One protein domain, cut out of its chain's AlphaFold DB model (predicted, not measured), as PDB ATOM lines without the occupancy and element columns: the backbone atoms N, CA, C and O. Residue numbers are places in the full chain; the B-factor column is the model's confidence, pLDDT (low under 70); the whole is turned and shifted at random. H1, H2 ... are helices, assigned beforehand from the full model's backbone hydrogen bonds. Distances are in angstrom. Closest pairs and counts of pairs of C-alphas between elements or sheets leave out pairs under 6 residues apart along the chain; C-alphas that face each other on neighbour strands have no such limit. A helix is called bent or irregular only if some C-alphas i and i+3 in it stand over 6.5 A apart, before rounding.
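AT A GLANCE: This is residues 37 to 152 of the 192 residues of an uncharacterized protein of Salvia miltiorrhiza (UniProt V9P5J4). The long helix H4 makes one arm of two Vs: H3 folds back from its first end, and H5 leaves its last end at a steep angle, passing close to H2. H2 lies side by side with part of H4, and the end of H5, with residues 147 to 152, sticks out. The printed part has 116 residues with five named helices, H1 to H5 in chain order, and no named strand, in the class all helix. It is compact, with a radius of gyration of the C-alphas of 15.0 A and spans of 43 by 33 by 31 A.

HOW THE PARTS SIT: H4, residues 101 to 125, touches H2, residues 59 to 79, with residues 104 to 112 alone, at a shallow tilt of 27 degrees, the same way; the closest C-alphas, of Thr 61 and Ser 105, are 4.8 A apart. Residues 116 to 124 of H4 touch residues 131 to 135 of H5, residues 131 to 150, at a steep tilt of 61 degrees, opposite ways; the closest C-alphas, of Phe 123 and Pro 131, are 5.6 A apart. H2 and H5 are close but not clearly touching, about perpendicular at 76 degrees, with the closest C-alphas, of Asn 74 and Cys 142, 6.6 A apart. H3, residues 86 to 97, is close to H4 but not clearly touching, at a shallow tilt of 35.0 degrees, only just short of steep, opposite ways; the closest C-alphas, of Leu 96 and Leu 104, are 7.2 A apart. H1, residues 37 to 40, is close to H3 but not clearly touching, with the closest C-alphas, of Ala 39 and Lys 90, 7.7 A apart. H2 and H3 are apart. Every O i to N i+4 pair is within hydrogen-bond range in H2, H3 and H5, and 19 of 21 are in H4; H1 is too short for such a pair.

IN THESE COORDINATES: H4 is 36.6 A long and irregular, with C-alphas 102 and 105 7.4 A apart. H2 measures 30.1 A, H5 28.5 A, H3 16.0 A and H1 5.5 A. H1 begins at C-alpha 37 (-40.170, 23.315, -5.622), and H5 ends at C-alpha 150 (-16.882, 35.216, 16.525).

THE WHOLE: The C-alphas farthest apart, of Ser 37 and His 129, are 45.4 A apart. The printed part has no cut. The link from H1 to H2, residues 41 to 58, is long. Mean pLDDT of the printed part is 78.2, and residues under 70 include 37 to 47 and 145 to 152.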
ATOM      1  N   SER A  37     -41.343  23.108  -4.769       45.72
ATOM      2  CA  SER A  37     -40.170  23.315  -5.622       45.72
ATOM      3  C   SER A  37     -39.552  24.713  -5.543       45.72
ATOM      4  O   SER A  37     -38.326  24.818  -5.529       45.72
ATOM      5  N   ASP A  38     -40.348  25.784  -5.440       44.34
ATOM      6  CA  ASP A  38     -39.803  27.154  -5.422       44.34
ATOM      7  C   ASP A  38     -39.078  27.455  -4.106       44.34
ATOM      8  O   ASP A  38     -38.085  28.182  -4.077       44.34
ATOM      9  N   ALA A  39     -39.507  26.823  -3.010       44.28
ATOM     10  CA  ALA A  39     -38.894  27.000  -1.697       44.28
ATOM     11  C   ALA A  39     -37.511  26.338  -1.580       44.28
ATOM     12  O   ALA A  39     -36.641  26.870  -0.897       44.28
ATOM     13  N   VAL A  40     -37.284  25.219  -2.276       47.59
ATOM     14  CA  VAL A  40     -36.013  24.467  -2.252       47.59
ATOM     15  C   VAL A  40     -34.883  25.210  -2.981       47.59
ATOM     16  O   VAL A  40     -33.707  24.943  -2.733       47.59
ATOM     17  N   SER A  41     -35.214  26.168  -3.852       52.22
ATOM     18  CA  SER A  41     -34.235  26.921  -4.650       52.22
ATOM     19  C   SER A  41     -33.456  27.988  -3.863       52.22
ATOM     20  O   SER A  41     -32.388  28.416  -4.304       52.22
ATOM     21  N   SER A  42     -33.948  28.406  -2.689       54.06
ATOM     22  CA  SER A  42     -33.280  29.420  -1.867       54.06
ATOM     23  C   SER A  42     -32.220  28.785  -0.958       54.06
ATOM     24  O   SER A  42     -32.561  27.923  -0.143       54.06
ATOM     25  N   PRO A  43     -30.948  29.237  -0.986       58.50
ATOM     26  CA  PRO A  43     -29.917  28.735  -0.071       58.50
ATOM     27  C   PRO A  43     -30.273  28.997   1.403       58.50
ATOM     28  O   PRO A  43     -29.776  28.311   2.296       58.50
ATOM     29  N   PHE A  44     -31.176  29.946   1.666       57.84
ATOM     30  CA  PHE A  44     -31.644  30.286   3.007       57.84
ATOM     31  C   PHE A  44     -32.711  29.320   3.542       57.84
ATOM     32  O   PHE A  44     -32.873  29.204   4.756       57.84
ATOM     33  N   TYR A  45     -33.367  28.550   2.666       59.25
ATOM     34  CA  TYR A  45     -34.359  27.542   3.056       59.25
ATOM     35  C   TYR A  45     -33.760  26.462   3.969       59.25
ATOM     36  O   TYR A  45     -34.375  26.048   4.951       59.25
ATOM     37  N   PHE A  46     -32.512  26.071   3.698       59.34
ATOM     38  CA  PHE A  46     -31.758  25.118   4.517       59.34
ATOM     39  C   PHE A  46     -30.979  25.778   5.658       59.34
ATOM     40  O   PHE A  46     -30.404  25.090   6.495       59.34
ATOM     41  N   ALA A  47     -30.945  27.108   5.731       66.56
ATOM     42  CA  ALA A  47     -30.189  27.807   6.761       66.56
ATOM     43  C   ALA A  47     -31.008  28.022   8.046       66.56
ATOM     44  O   ALA A  47     -30.418  28.232   9.108       66.56
ATOM     45  N   GLY A  48     -32.342  27.893   7.994       76.06
ATOM     46  CA  GLY A  48     -33.224  28.109   9.150       76.06
ATOM     47  C   GLY A  48     -33.239  29.563   9.631       76.06
ATOM     48  O   GLY A  48     -33.428  29.816  10.817       76.06
ATOM     49  N   VAL A  49     -32.994  30.496   8.711       85.81
ATOM     50  CA  VAL A  49     -32.929  31.945   8.932       85.81
ATOM     51  C   VAL A  49     -33.752  32.657   7.864       85.81
ATOM     52  O   VAL A  49     -34.046  32.079   6.816       85.81
ATOM     53  N   VAL A  50     -34.102  33.911   8.124       89.44
ATOM     54  CA  VAL A  50     -34.812  34.778   7.182       89.44
ATOM     55  C   VAL A  50     -33.881  35.836   6.593       89.44
ATOM     56  O   VAL A  50     -32.834  36.152   7.160       89.44
ATOM     57  N   HIS A  51     -34.253  36.391   5.446       88.62
ATOM     58  CA  HIS A  51     -33.461  37.400   4.745       88.62
ATOM     59  C   HIS A  51     -34.349  38.496   4.156       88.62
ATOM     60  O   HIS A  51     -35.552  38.314   3.987       88.62
ATOM     61  N   ILE A  52     -33.745  39.640   3.847       87.56
ATOM     62  CA  ILE A  52     -34.381  40.728   3.102       87.56
ATOM     63  C   ILE A  52     -33.607  40.845   1.787       87.56
ATOM     64  O   ILE A  52     -32.380  40.965   1.837       87.56
ATOM     65  N   PRO A  53     -34.268  40.747   0.622       79.62
ATOM     66  CA  PRO A  53     -33.585  40.854  -0.658       79.62
ATOM     67  C   PRO A  53     -33.114  42.293  -0.908       79.62
ATOM     68  O   PRO A  53     -33.811  43.252  -0.584       79.62
ATOM     69  N   GLY A  54     -31.953  42.432  -1.547       77.88
ATOM     70  CA  GLY A  54     -31.369  43.731  -1.890       77.88
ATOM     71  C   GLY A  54     -30.482  44.327  -0.796       77.88
ATOM     72  O   GLY A  54     -30.164  43.686   0.204       77.88
ATOM     73  N   GLU A  55     -30.031  45.559  -1.028       77.88
ATOM     74  CA  GLU A  55     -29.195  46.298  -0.085       77.88
ATOM     75  C   GLU A  55     -30.065  46.961   0.990       77.88
ATOM     76  O   GLU A  55     -31.054  47.630   0.690       77.88
ATOM     77  N   ILE A  56     -29.708  46.754   2.259       81.94
ATOM     78  CA  ILE A  56     -30.426  47.330   3.396       81.94
ATOM     79  C   ILE A  56     -29.719  48.626   3.794       81.94
ATOM     80  O   ILE A  56     -28.684  48.595   4.454       81.94
ATOM     81  N   GLU A  57     -30.300  49.768   3.431       79.12
ATOM     82  CA  GLU A  57     -29.725  51.085   3.747       79.12
ATOM     83  C   GLU A  57     -29.802  51.427   5.245       79.12
ATOM     84  O   GLU A  57     -28.964  52.153   5.778       79.12
ATOM     85  N   ASN A  58     -30.819  50.911   5.946       80.56
ATOM     86  CA  ASN A  58     -31.050  51.233   7.349       80.56
ATOM     87  C   ASN A  58     -30.270  50.281   8.282       80.56
ATOM     88  O   ASN A  58     -30.639  49.104   8.389       80.56
ATOM     89  N   PRO A  59     -29.269  50.772   9.041       81.81
ATOM     90  CA  PRO A  59     -28.459  49.931   9.921       81.81
ATOM     91  C   PRO A  59     -29.272  49.285  11.052       81.81
ATOM     92  O   PRO A  59     -28.972  48.163  11.453       81.81
ATOM     93  N   LEU A  60     -30.345  49.931  11.525       84.38
ATOM     94  CA  LEU A  60     -31.220  49.356  12.556       84.38
ATOM     95  C   LEU A  60     -31.984  48.139  12.030       84.38
ATOM     96  O   LEU A  60     -32.252  47.199  12.772       84.38
ATOM     97  N   THR A  61     -32.349  48.137  10.747       85.19
ATOM     98  CA  THR A  61     -32.993  46.978  10.116       85.19
ATOM     99  C   THR A  61     -32.023  45.799  10.045       85.19
ATOM    100  O   THR A  61     -32.417  44.673  10.343       85.19
ATOM    101  N   VAL A  62     -30.750  46.055   9.726       85.62
ATOM    102  CA  VAL A  62     -29.693  45.027   9.722       85.62
ATOM    103  C   VAL A  62     -29.483  44.448  11.119       85.62
ATOM    104  O   VAL A  62     -29.436  43.226  11.280       85.62
ATOM    105  N   GLU A  63     -29.394  45.306  12.136       82.25
ATOM    106  CA  GLU A  63     -29.227  44.882  13.527       82.25
ATOM    107  C   GLU A  63     -30.374  43.962  13.969       82.25
ATOM    108  O   GLU A  63     -30.136  42.853  14.448       82.25
ATOM    109  N   LYS A  64     -31.623  44.372  13.736       86.12
ATOM    110  CA  LYS A  64     -32.808  43.599  14.133       86.12
ATOM    111  C   LYS A  64     -32.950  42.289  13.366       86.12
ATOM    112  O   LYS A  64     -33.291  41.266  13.958       86.12
ATOM    113  N   LEU A  65     -32.647  42.290  12.067       89.62
ATOM    114  CA  LEU A  65     -32.605  41.066  11.264       89.62
ATOM    115  C   LEU A  65     -31.556  40.092  11.814       89.62
ATOM    116  O   LEU A  65     -31.815  38.894  11.933       89.62
ATOM    117  N   THR A  66     -30.392  40.613  12.205       85.75
ATOM    118  CA  THR A  66     -29.319  39.827  12.825       85.75
ATOM    119  C   THR A  66     -29.771  39.236  14.160       85.75
ATOM    120  O   THR A  66     -29.582  38.042  14.387       85.75
ATOM    121  N   GLN A  67     -30.415  40.030  15.018       85.06
ATOM    122  CA  GLN A  67     -30.947  39.568  16.305       85.06
ATOM    123  C   GLN A  67     -31.999  38.464  16.133       85.06
ATOM    124  O   GLN A  67     -31.921  37.437  16.812       85.06
ATOM    125  N   LEU A  68     -32.937  38.627  15.195       89.75
ATOM    126  CA  LEU A  68     -33.949  37.613  14.888       89.75
ATOM    127  C   LEU A  68     -33.318  36.314  14.381       89.75
ATOM    128  O   LEU A  68     -33.610  35.238  14.898       89.75
ATOM    129  N   ASN A  69     -32.407  36.398  13.413       89.19
ATOM    130  CA  ASN A  69     -31.731  35.215  12.883       89.19
ATOM    131  C   ASN A  69     -30.882  34.508  13.941       89.19
ATOM    132  O   ASN A  69     -30.871  33.279  14.008       89.19
ATOM    133  N   HIS A  70     -30.222  35.272  14.808       83.81
ATOM    134  CA  HIS A  70     -29.494  34.728  15.944       83.81
ATOM    135  C   HIS A  70     -30.426  33.976  16.907       83.81
ATOM    136  O   HIS A  70     -30.125  32.848  17.302       83.81
ATOM    137  N   PHE A  71     -31.585  34.549  17.241       85.69
ATOM    138  CA  PHE A  71     -32.597  33.876  18.057       85.69
ATOM    139  C   PHE A  71     -33.032  32.537  17.434       85.69
ATOM    140  O   PHE A  71     -32.995  31.504  18.108       85.69
ATOM    141  N   LEU A  72     -33.375  32.534  16.140       86.31
ATOM    142  CA  LEU A  72     -33.838  31.338  15.425       86.31
ATOM    143  C   LEU A  72     -32.789  30.218  15.428       86.31
ATOM    144  O   LEU A  72     -33.119  29.055  15.674       86.31
ATOM    145  N   VAL A  73     -31.514  30.560  15.215       82.44
ATOM    146  CA  VAL A  73     -30.406  29.592  15.245       82.44
ATOM    147  C   VAL A  73     -30.249  28.959  16.628       82.44
ATOM    148  O   VAL A  73     -30.063  27.742  16.716       82.44
ATOM    149  N   ASN A  74     -30.351  29.750  17.698       78.94
ATOM    150  CA  ASN A  74     -30.195  29.246  19.062       78.94
ATOM    151  C   ASN A  74     -31.365  28.357  19.482       78.94
ATOM    152  O   ASN A  74     -31.152  27.234  19.936       78.94
ATOM    153  N   VAL A  75     -32.602  28.800  19.240       78.50
ATOM    154  CA  VAL A  75     -33.796  27.990  19.532       78.50
ATOM    155  C   VAL A  75     -33.763  26.672  18.759       78.50
ATOM    156  O   VAL A  75     -34.063  25.614  19.315       78.50
ATOM    157  N   ARG A  76     -33.316  26.694  17.499       78.25
ATOM    158  CA  ARG A  76     -33.103  25.474  16.713       78.25
ATOM    159  C   ARG A  76     -32.083  24.534  17.364       78.25
ATOM    160  O   ARG A  76     -32.306  23.320  17.392       78.25
ATOM    161  N   ARG A  77     -30.960  25.066  17.851       71.88
ATOM    162  CA  ARG A  77     -29.909  24.265  18.492       71.88
ATOM    163  C   ARG A  77     -30.435  23.564  19.739       71.88
ATOM    164  O   ARG A  77     -30.231  22.360  19.884       71.88
ATOM    165  N   ASP A  78     -31.141  24.303  20.585       71.69
ATOM    166  CA  ASP A  78     -31.452  23.854  21.940       71.69
ATOM    167  C   ASP A  78     -32.791  23.100  22.039       71.69
ATOM    168  O   ASP A  78     -32.918  22.195  22.863       71.69
ATOM    169  N   PHE A  79     -33.771  23.403  21.177       72.75
ATOM    170  CA  PHE A  79     -35.110  22.787  21.226       72.75
ATOM    171  C   PHE A  79     -35.420  21.853  20.060       72.75
ATOM    172  O   PHE A  79     -36.259  20.963  20.196       72.75
ATOM    173  N   ALA A  80     -34.760  22.031  18.913       65.75
ATOM    174  CA  ALA A  80     -35.034  21.240  17.718       65.75
ATOM    175  C   ALA A  80     -33.933  20.221  17.401       65.75
ATOM    176  O   ALA A  80     -33.965  19.636  16.328       65.75
ATOM    177  N   ASN A  81     -32.952  19.990  18.284       75.25
ATOM    178  CA  ASN A  81     -31.799  19.119  18.002       75.25
ATOM    179  C   ASN A  81     -31.111  19.466  16.666       75.25
ATOM    180  O   ASN A  81     -30.725  18.578  15.906       75.25
ATOM    181  N   ASN A  82     -30.987  20.760  16.355       69.94
ATOM    182  CA  ASN A  82     -30.488  21.274  15.073       69.94
ATOM    183  C   ASN A  82     -31.374  20.989  13.841       69.94
ATOM    184  O   ASN A  82     -30.960  21.279  12.719       69.94
ATOM    185  N   ILE A  83     -32.596  20.476  14.011       73.50
ATOM    186  CA  ILE A  83     -33.540  20.244  12.911       73.50
ATOM    187  C   ILE A  83     -34.078  21.585  12.408       73.50
ATOM    188  O   ILE A  83     -34.662  22.367  13.157       73.50
ATOM    189  N   ILE A  84     -33.913  21.841  11.113       72.19
ATOM    190  CA  ILE A  84     -34.474  23.019  10.447       72.19
ATOM    191  C   ILE A  84     -35.982  22.824  10.275       72.19
ATOM    192  O   ILE A  84     -36.423  21.905   9.585       72.19
ATOM    193  N   GLN A  85     -36.778  23.714  10.865       76.56
ATOM    194  CA  GLN A  85     -38.223  23.763  10.637       76.56
ATOM    195  C   GLN A  85     -38.526  24.618   9.407       76.56
ATOM    196  O   GLN A  85     -38.936  25.773   9.508       76.56
ATOM    197  N   SER A  86     -38.288  24.050   8.227       72.50
ATOM    198  CA  SER A  86     -38.326  24.783   6.959       72.50
ATOM    199  C   SER A  86     -39.688  25.416   6.650       72.50
ATOM    200  O   SER A  86     -39.750  26.524   6.119       72.50
ATOM    201  N   SER A  87     -40.790  24.765   7.033       77.88
ATOM    202  CA  SER A  87     -42.146  25.312   6.913       77.88
ATOM    203  C   SER A  87     -42.339  26.578   7.751       77.88
ATOM    204  O   SER A  87     -42.909  27.557   7.273       77.88
ATOM    205  N   TYR A  88     -41.819  26.580   8.977       83.50
ATOM    206  CA  TYR A  88     -41.894  27.719   9.881       83.50
ATOM    207  C   TYR A  88     -40.984  28.865   9.417       83.50
ATOM    208  O   TYR A  88     -41.436  30.004   9.325       83.50
ATOM    209  N   THR A  89     -39.746  28.577   9.006       83.44
ATOM    210  CA  THR A  89     -38.861  29.596   8.414       83.44
ATOM    211  C   THR A  89     -39.472  30.216   7.153       83.44
ATOM    212  O   THR A  89     -39.413  31.430   6.984       83.44
ATOM    213  N   LYS A  90     -40.128  29.418   6.297       81.94
ATOM    214  CA  LYS A  90     -40.843  29.921   5.112       81.94
ATOM    215  C   LYS A  90     -42.004  30.839   5.489       81.94
ATOM    216  O   LYS A  90     -42.173  31.878   4.866       81.94
ATOM    217  N   PHE A  91     -42.773  30.487   6.517       86.56
ATOM    218  CA  PHE A  91     -43.833  31.350   7.036       86.56
ATOM    219  C   PHE A  91     -43.283  32.712   7.490       86.56
ATOM    220  O   PHE A  91     -43.805  33.747   7.074       86.56
ATOM    221  N   LEU A  92     -42.187  32.721   8.256       90.62
ATOM    222  CA  LEU A  92     -41.525  33.961   8.675       90.62
ATOM    223  C   LEU A  92     -41.002  34.772   7.480       90.62
ATOM    224  O   LEU A  92     -41.128  35.993   7.469       90.62
ATOM    225  N   GLN A  93     -40.444  34.102   6.468       89.62
ATOM    226  CA  GLN A  93     -39.983  34.753   5.244       89.62
ATOM    227  C   GLN A  93     -41.146  35.419   4.495       89.62
ATOM    228  O   GLN A  93     -41.051  36.593   4.157       89.62
ATOM    229  N   CYS A  94     -42.277  34.728   4.328       88.44
ATOM    230  CA  CYS A  94     -43.461  35.303   3.687       88.44
ATOM    231  C   CYS A  94     -44.007  36.526   4.442       88.44
ATOM    232  O   CYS A  94     -44.454  37.481   3.807       88.44
ATOM    233  N   GLU A  95     -43.966  36.530   5.779       91.62
ATOM    234  CA  GLU A  95     -44.341  37.715   6.562       91.62
ATOM    235  C   GLU A  95     -43.436  38.923   6.268       91.62
ATOM    236  O   GLU A  95     -43.921  40.058   6.249       91.62
ATOM    237  N   LEU A  96     -42.136  38.700   6.050       91.62
ATOM    238  CA  LEU A  96     -41.190  39.760   5.696       91.62
ATOM    239  C   LEU A  96     -41.369  40.226   4.254       91.62
ATOM    240  O   LEU A  96     -41.410  41.431   4.022       91.62
ATOM    241  N   ASP A  97     -41.553  39.301   3.314       88.38
ATOM    242  CA  ASP A  97     -41.728  39.611   1.890       88.38
ATOM    243  C   ASP A  97     -42.980  40.469   1.634       88.38
ATOM    244  O   ASP A  97     -43.021  41.276   0.707       88.38
ATOM    245  N   GLN A  98     -44.010  40.320   2.473       90.38
ATOM    246  CA  GLN A  98     -45.245  41.110   2.414       90.38
ATOM    247  C   GLN A  98     -45.147  42.461   3.140       90.38
ATOM    248  O   GLN A  98     -46.093  43.250   3.103       90.38
ATOM    249  N   THR A  99     -44.037  42.736   3.826       90.00
ATOM    250  CA  THR A  99     -43.870  43.958   4.610       90.00
ATOM    251  C   THR A  99     -43.240  45.064   3.755       90.00
ATOM    252  O   THR A  99     -42.148  44.873   3.219       90.00
ATOM    253  N   PRO A 100     -43.867  46.254   3.651       89.00
ATOM    254  CA  PRO A 100     -43.272  47.397   2.961       89.00
ATOM    255  C   PRO A 100     -41.920  47.785   3.566       89.00
ATOM    256  O   PRO A 100     -41.757  47.743   4.787       89.00
ATOM    257  N   ALA A 101     -40.981  48.242   2.733       86.62
ATOM    258  CA  ALA A 101     -39.612  48.558   3.153       86.62
ATOM    259  C   ALA A 101     -39.545  49.519   4.358       86.62
ATOM    260  O   ALA A 101     -38.761  49.317   5.286       86.62
ATOM    261  N   GLU A 102     -40.433  50.513   4.385       87.12
ATOM    262  CA  GLU A 102     -40.556  51.516   5.453       87.12
ATOM    263  C   GLU A 102     -40.927  50.911   6.820       87.12
ATOM    264  O   GLU A 102     -40.577  51.455   7.867       87.12
ATOM    265  N   LEU A 103     -41.614  49.765   6.822       90.50
ATOM    266  CA  LEU A 103     -42.114  49.089   8.021       90.50
ATOM    267  C   LEU A 103     -41.252  47.898   8.451       90.50
ATOM    268  O   LEU A 103     -41.489  47.341   9.526       90.50
ATOM    269  N   LEU A 104     -40.238  47.521   7.663       90.06
ATOM    270  CA  LEU A 104     -39.399  46.345   7.928       90.06
ATOM    271  C   LEU A 104     -38.785  46.365   9.329       90.06
ATOM    272  O   LEU A 104     -38.845  45.370  10.046       90.06
ATOM    273  N   SER A 105     -38.250  47.509   9.759       88.75
ATOM    274  CA  SER A 105     -37.620  47.633  11.080       88.75
ATOM    275  C   SER A 105     -38.604  47.362  12.227       88.75
ATOM    276  O   SER A 105     -38.262  46.689  13.197       88.75
ATOM    277  N   ALA A 106     -39.838  47.864  12.122       89.88
ATOM    278  CA  ALA A 106     -40.873  47.644  13.132       89.88
ATOM    279  C   ALA A 106     -41.416  46.207  13.084       89.88
ATOM    280  O   ALA A 106     -41.700  45.606  14.121       89.88
ATOM    281  N   LYS A 107     -41.524  45.629  11.883       94.19
ATOM    282  CA  LYS A 107     -41.937  44.237  11.695       94.19
ATOM    283  C   LYS A 107     -40.944  43.263  12.319       94.19
ATOM    284  O   LYS A 107     -41.371  42.330  12.992       94.19
ATOM    285  N   LEU A 108     -39.646  43.493  12.132       93.44
ATOM    286  CA  LEU A 108     -38.596  42.665  12.727       93.44
ATOM    287  C   LEU A 108     -38.651  42.696  14.259       93.44
ATOM    288  O   LEU A 108     -38.597  41.634  14.873       93.44
ATOM    289  N   ASP A 109     -38.855  43.870  14.869       92.44
ATOM    290  CA  ASP A 109     -39.068  43.975  16.322       92.44
ATOM    291  C   ASP A 109     -40.293  43.186  16.772       92.44
ATOM    292  O   ASP A 109     -40.249  42.462  17.765       92.44
ATOM    293  N   PHE A 110     -41.408  43.331  16.054       93.38
ATOM    294  CA  PHE A 110     -42.631  42.605  16.374       93.38
ATOM    295  C   PHE A 110     -42.412  41.090  16.316       93.38
ATOM    296  O   PHE A 110     -42.802  40.383  17.244       93.38
ATOM    297  N   MET A 111     -41.771  40.597  15.253       94.19
ATOM    298  CA  MET A 111     -41.466  39.176  15.094       94.19
ATOM    299  C   MET A 111     -40.550  38.689  16.217       94.19
ATOM    300  O   MET A 111     -40.878  37.706  16.871       94.19
ATOM    301  N   LEU A 112     -39.464  39.408  16.509       90.12
ATOM    302  CA  LEU A 112     -38.543  39.050  17.586       90.12
ATOM    303  C   LEU A 112     -39.249  38.993  18.950       90.12
ATOM    304  O   LEU A 112     -39.127  38.005  19.672       90.12
ATOM    305  N   ASN A 113     -40.047  40.010  19.281       87.88
ATOM    306  CA  ASN A 113     -40.811  40.051  20.530       87.88
ATOM    307  C   ASN A 113     -41.848  38.925  20.620       87.88
ATOM    308  O   ASN A 113     -42.035  38.344  21.691       87.88
ATOM    309  N   ARG A 114     -42.508  38.590  19.505       92.69
ATOM    310  CA  ARG A 114     -43.428  37.449  19.427       92.69
ATOM    311  C   ARG A 114     -42.706  36.145  19.752       92.69
ATOM    312  O   ARG A 114     -43.214  35.357  20.547       92.69
ATOM    313  N   GLU A 115     -41.521  35.933  19.191       89.31
ATOM    314  CA  GLU A 115     -40.778  34.701  19.450       89.31
ATOM    315  C   GLU A 115     -40.236  34.613  20.882       89.31
ATOM    316  O   GLU A 115     -40.288  33.544  21.497       89.31
ATOM    317  N   TYR A 116     -39.832  35.735  21.479       84.81
ATOM    318  CA  TYR A 116     -39.522  35.775  22.910       84.81
ATOM    319  C   TYR A 116     -40.739  35.478  23.786       84.81
ATOM    320  O   TYR A 116     -40.615  34.759  24.778       84.81
ATOM    321  N   ALA A 117     -41.925  35.970  23.420       84.50
ATOM    322  CA  ALA A 117     -43.152  35.645  24.138       84.50
ATOM    323  C   ALA A 117     -43.467  34.141  24.062       84.50
ATOM    324  O   ALA A 117     -43.834  33.538  25.073       84.50
ATOM    325  N   HIS A 118     -43.261  33.505  22.904       85.56
ATOM    326  CA  HIS A 118     -43.395  32.051  22.768       85.56
ATOM    327  C   HIS A 118     -42.410  31.295  23.667       85.56
ATOM    328  O   HIS A 118     -42.813  30.370  24.376       85.56
ATOM    329  N   LEU A 119     -41.142  31.711  23.690       84.06
ATOM    330  CA  LEU A 119     -40.120  31.113  24.551       84.06
ATOM    331  C   LEU A 119     -40.459  31.277  26.041       84.06
ATOM    332  O   LEU A 119     -40.346  30.333  26.825       84.06
ATOM    333  N   TYR A 120     -40.938  32.458  26.428       82.81
ATOM    334  CA  TYR A 120     -41.409  32.736  27.779       82.81
ATOM    335  C   TYR A 120     -42.555  31.806  28.184       82.81
ATOM    336  O   TYR A 120     -42.507  31.186  29.253       82.81
ATOM    337  N   HIS A 121     -43.565  31.663  27.323       81.81
ATOM    338  CA  HIS A 121     -44.680  30.756  27.569       81.81
ATOM    339  C   HIS A 121     -44.212  29.307  27.680       81.81
ATOM    340  O   HIS A 121     -44.650  28.601  28.588       81.81
ATOM    341  N   TYR A 122     -43.278  28.879  26.832       83.31
ATOM    342  CA  TYR A 122     -42.675  27.556  26.936       83.31
ATOM    343  C   TYR A 122     -42.051  27.326  28.321       83.31
ATOM    344  O   TYR A 122     -42.424  26.369  29.004       83.31
ATOM    345  N   PHE A 123     -41.194  28.229  28.809       80.69
ATOM    346  CA  PHE A 123     -40.616  28.083  30.150       80.69
ATOM    347  C   PHE A 123     -41.680  28.109  31.251       80.69
ATOM    348  O   PHE A 123     -41.623  27.306  32.183       80.69
ATOM    349  N   GLN A 124     -42.707  28.948  31.113       80.12
ATOM    350  CA  GLN A 124     -43.836  28.966  32.041       80.12
ATOM    351  C   GLN A 124     -44.529  27.595  32.136       80.12
ATOM    352  O   GLN A 124     -44.835  27.149  33.246       80.12
ATOM    353  N   THR A 125     -44.723  26.889  31.014       81.81
ATOM    354  CA  THR A 125     -45.321  25.539  31.025       81.81
ATOM    355  C   THR A 125     -44.469  24.494  31.747       81.81
ATOM    356  O   THR A 125     -45.013  23.527  32.278       81.81
ATOM    357  N   LEU A 126     -43.154  24.707  31.864       79.25
ATOM    358  CA  LEU A 126     -42.256  23.836  32.630       79.25
ATOM    359  C   LEU A 126     -42.377  24.030  34.155       79.25
ATOM    360  O   LEU A 126     -41.676  23.363  34.918       79.25
ATOM    361  N   GLY A 127     -43.268  24.913  34.616       73.19
ATOM    362  CA  GLY A 127     -43.535  25.144  36.037       73.19
ATOM    363  C   GLY A 127     -42.493  26.024  36.724       73.19
ATOM    364  O   GLY A 127     -42.364  25.988  37.949       73.19
ATOM    365  N   THR A 128     -41.725  26.806  35.965       68.88
ATOM    366  CA  THR A 128     -40.720  27.708  36.535       68.88
ATOM    367  C   THR A 128     -41.374  28.933  37.164       68.88
ATOM    368  O   THR A 128     -42.177  29.608  36.527       68.88
ATOM    369  N   HIS A 129     -40.997  29.247  38.405       61.72
ATOM    370  CA  HIS A 129     -41.554  30.370  39.168       61.72
ATOM    371  C   HIS A 129     -41.115  31.757  38.663       61.72
ATOM    372  O   HIS A 129     -41.773  32.740  38.988       61.72
ATOM    373  N   ASN A 130     -40.042  31.843  37.864       78.50
ATOM    374  CA  ASN A 130     -39.604  33.087  37.225       78.50
ATOM    375  C   ASN A 130     -39.130  32.859  35.769       78.50
ATOM    376  O   ASN A 130     -37.929  32.752  35.510       78.50
ATOM    377  N   PRO A 131     -40.065  32.748  34.811       73.06
ATOM    378  CA  PRO A 131     -39.742  32.495  33.406       73.06
ATOM    379  C   PRO A 131     -39.029  33.672  32.717       73.06
ATOM    380  O   PRO A 131     -38.268  33.453  31.777       73.06
ATOM    381  N   LEU A 132     -39.198  34.905  33.212       74.75
ATOM    382  CA  LEU A 132     -38.496  36.095  32.706       74.75
ATOM    383  C   LEU A 132     -36.987  36.021  32.970       74.75
ATOM    384  O   LEU A 132     -36.189  36.245  32.062       74.75
ATOM    385  N   ASP A 133     -36.592  35.645  34.189       77.69
ATOM    386  CA  ASP A 133     -35.176  35.474  34.533       77.69
ATOM    387  C   ASP A 133     -34.522  34.348  33.726       77.69
ATOM    388  O   ASP A 133     -33.336  34.428  33.411       77.69
ATOM    389  N   LEU A 134     -35.277  33.301  33.381       74.25
ATOM    390  CA  LEU A 134     -34.792  32.207  32.537       74.25
ATOM    391  C   LEU A 134     -34.619  32.629  31.081       74.25
ATOM    392  O   LEU A 134     -33.586  32.309  30.501       74.25
ATOM    393  N   CYS A 135     -35.563  33.387  30.514       76.06
ATOM    394  CA  CYS A 135     -35.409  33.955  29.171       76.06
ATOM    395  C   CYS A 135     -34.161  34.840  29.097       76.06
ATOM    396  O   CYS A 135     -33.325  34.653  28.218       76.06
ATOM    397  N   ARG A 136     -33.967  35.725  30.083       79.00
ATOM    398  CA  ARG A 136     -32.783  36.595  30.145       79.00
ATOM    399  C   ARG A 136     -31.482  35.802  30.309       79.00
ATOM    400  O   ARG A 136     -30.472  36.125  29.690       79.00
ATOM    401  N   GLN A 137     -31.476  34.765  31.147       78.62
ATOM    402  CA  GLN A 137     -30.312  33.884  31.291       78.62
ATOM    403  C   GLN A 137     -30.007  33.134  29.992       78.62
ATOM    404  O   GLN A 137     -28.842  33.020  29.617       78.62
ATOM    405  N   TYR A 138     -31.043  32.666  29.299       77.12
ATOM    406  CA  TYR A 138     -30.927  31.999  28.010       77.12
ATOM    407  C   TYR A 138     -30.350  32.935  26.941       77.12
ATOM    408  O   TYR A 138     -29.391  32.565  26.267       77.12
ATOM    409  N   GLU A 139     -30.850  34.167  26.840       76.12
ATOM    410  CA  GLU A 139     -30.310  35.201  25.947       76.12
ATOM    411  C   GLU A 139     -28.831  35.482  26.223       76.12
ATOM    412  O   GLU A 139     -28.009  35.438  25.305       76.12
ATOM    413  N   ASN A 140     -28.473  35.709  27.490       79.19
ATOM    414  CA  ASN A 140     -27.088  35.959  27.892       79.19
ATOM    415  C   ASN A 140     -26.174  34.777  27.548       79.19
ATOM    416  O   ASN A 140     -25.045  34.969  27.097       79.19
ATOM    417  N   TRP A 141     -26.659  33.550  27.743       75.88
ATOM    418  CA  TRP A 141     -25.912  32.341  27.421       75.88
ATOM    419  C   TRP A 141     -25.711  32.180  25.911       75.88
ATOM    420  O   TRP A 141     -24.599  31.902  25.461       75.88
ATOM    421  N   CYS A 142     -26.753  32.427  25.119       73.38
ATOM    422  CA  CYS A 142     -26.676  32.432  23.662       73.38
ATOM    423  C   CYS A 142     -25.694  33.497  23.152       73.38
ATOM    424  O   CYS A 142     -24.837  33.205  22.319       73.38
ATOM    425  N   HIS A 143     -25.767  34.714  23.696       74.19
ATOM    426  CA  HIS A 143     -24.861  35.806  23.347       74.19
ATOM    427  C   HIS A 143     -23.400  35.485  23.693       74.19
ATOM    428  O   HIS A 143     -22.497  35.747  22.899       74.19
ATOM    429  N   TYR A 144     -23.157  34.852  24.843       74.81
ATOM    430  CA  TYR A 144     -21.827  34.381  25.225       74.81
ATOM    431  C   TYR A 144     -21.256  33.378  24.210       74.81
ATOM    432  O   TYR A 144     -20.111  33.520  23.776       74.81
ATOM    433  N   TRP A 145     -22.054  32.390  23.790       66.62
ATOM    434  CA  TRP A 145     -21.633  31.422  22.773       66.62
ATOM    435  C   TRP A 145     -21.392  32.066  21.412       66.62
ATOM    436  O   TRP A 145     -20.441  31.695  20.730       66.62
ATOM    437  N   TYR A 146     -22.200  33.053  21.040       66.62
ATOM    438  CA  TYR A 146     -22.006  33.811  19.812       66.62
ATOM    439  C   TYR A 146     -20.667  34.553  19.785       66.62
ATOM    440  O   TYR A 146     -19.908  34.412  18.823       66.62
ATOM    441  N   LEU A 147     -20.332  35.272  20.861       69.19
ATOM    442  CA  LEU A 147     -19.035  35.943  20.999       69.19
ATOM    443  C   LEU A 147     -17.865  34.943  20.988       69.19
ATOM    444  O   LEU A 147     -16.811  35.226  20.417       69.19
ATOM    445  N   GLN A 148     -18.051  33.753  21.560       66.19
ATOM    446  CA  GLN A 148     -17.078  32.656  21.475       66.19
ATOM    447  C   GLN A 148     -16.871  32.187  20.023       66.19
ATOM    448  O   GLN A 148     -15.738  32.008  19.590       66.19
ATOM    449  N   THR A 149     -17.934  32.050  19.228       59.97
ATOM    450  CA  THR A 149     -17.806  31.701  17.800       59.97
ATOM    451  C   THR A 149     -17.218  32.815  16.942       59.97
ATOM    452  O   THR A 149     -16.482  32.513  16.011       59.97
ATOM    453  N   LEU A 150     -17.495  34.088  17.238       56.41
ATOM    454  CA  LEU A 150     -16.882  35.216  16.525       56.41
ATOM    455  C   LEU A 150     -15.400  35.406  16.861       56.41
ATOM    456  O   LEU A 150     -14.657  35.962  16.059       56.41
ATOM    457  N   SER A 151     -14.979  34.984  18.054       55.75
ATOM    458  CA  SER A 151     -13.566  34.990  18.450       55.75
ATOM    459  C   SER A 151     -12.787  33.790  17.910       55.75
ATOM    460  O   SER A 151     -11.560  33.763  18.024       55.75
ATOM    461  N   ALA A 152     -13.464  32.822  17.281       52.91
ATOM    462  CA  ALA A 152     -12.789  31.822  16.475       52.91
ATOM    463  C   ALA A 152     -12.193  32.505  15.227       52.91
ATOM    464  O   ALA A 152     -12.887  33.292  14.581       52.91
TER     465      ALA A 152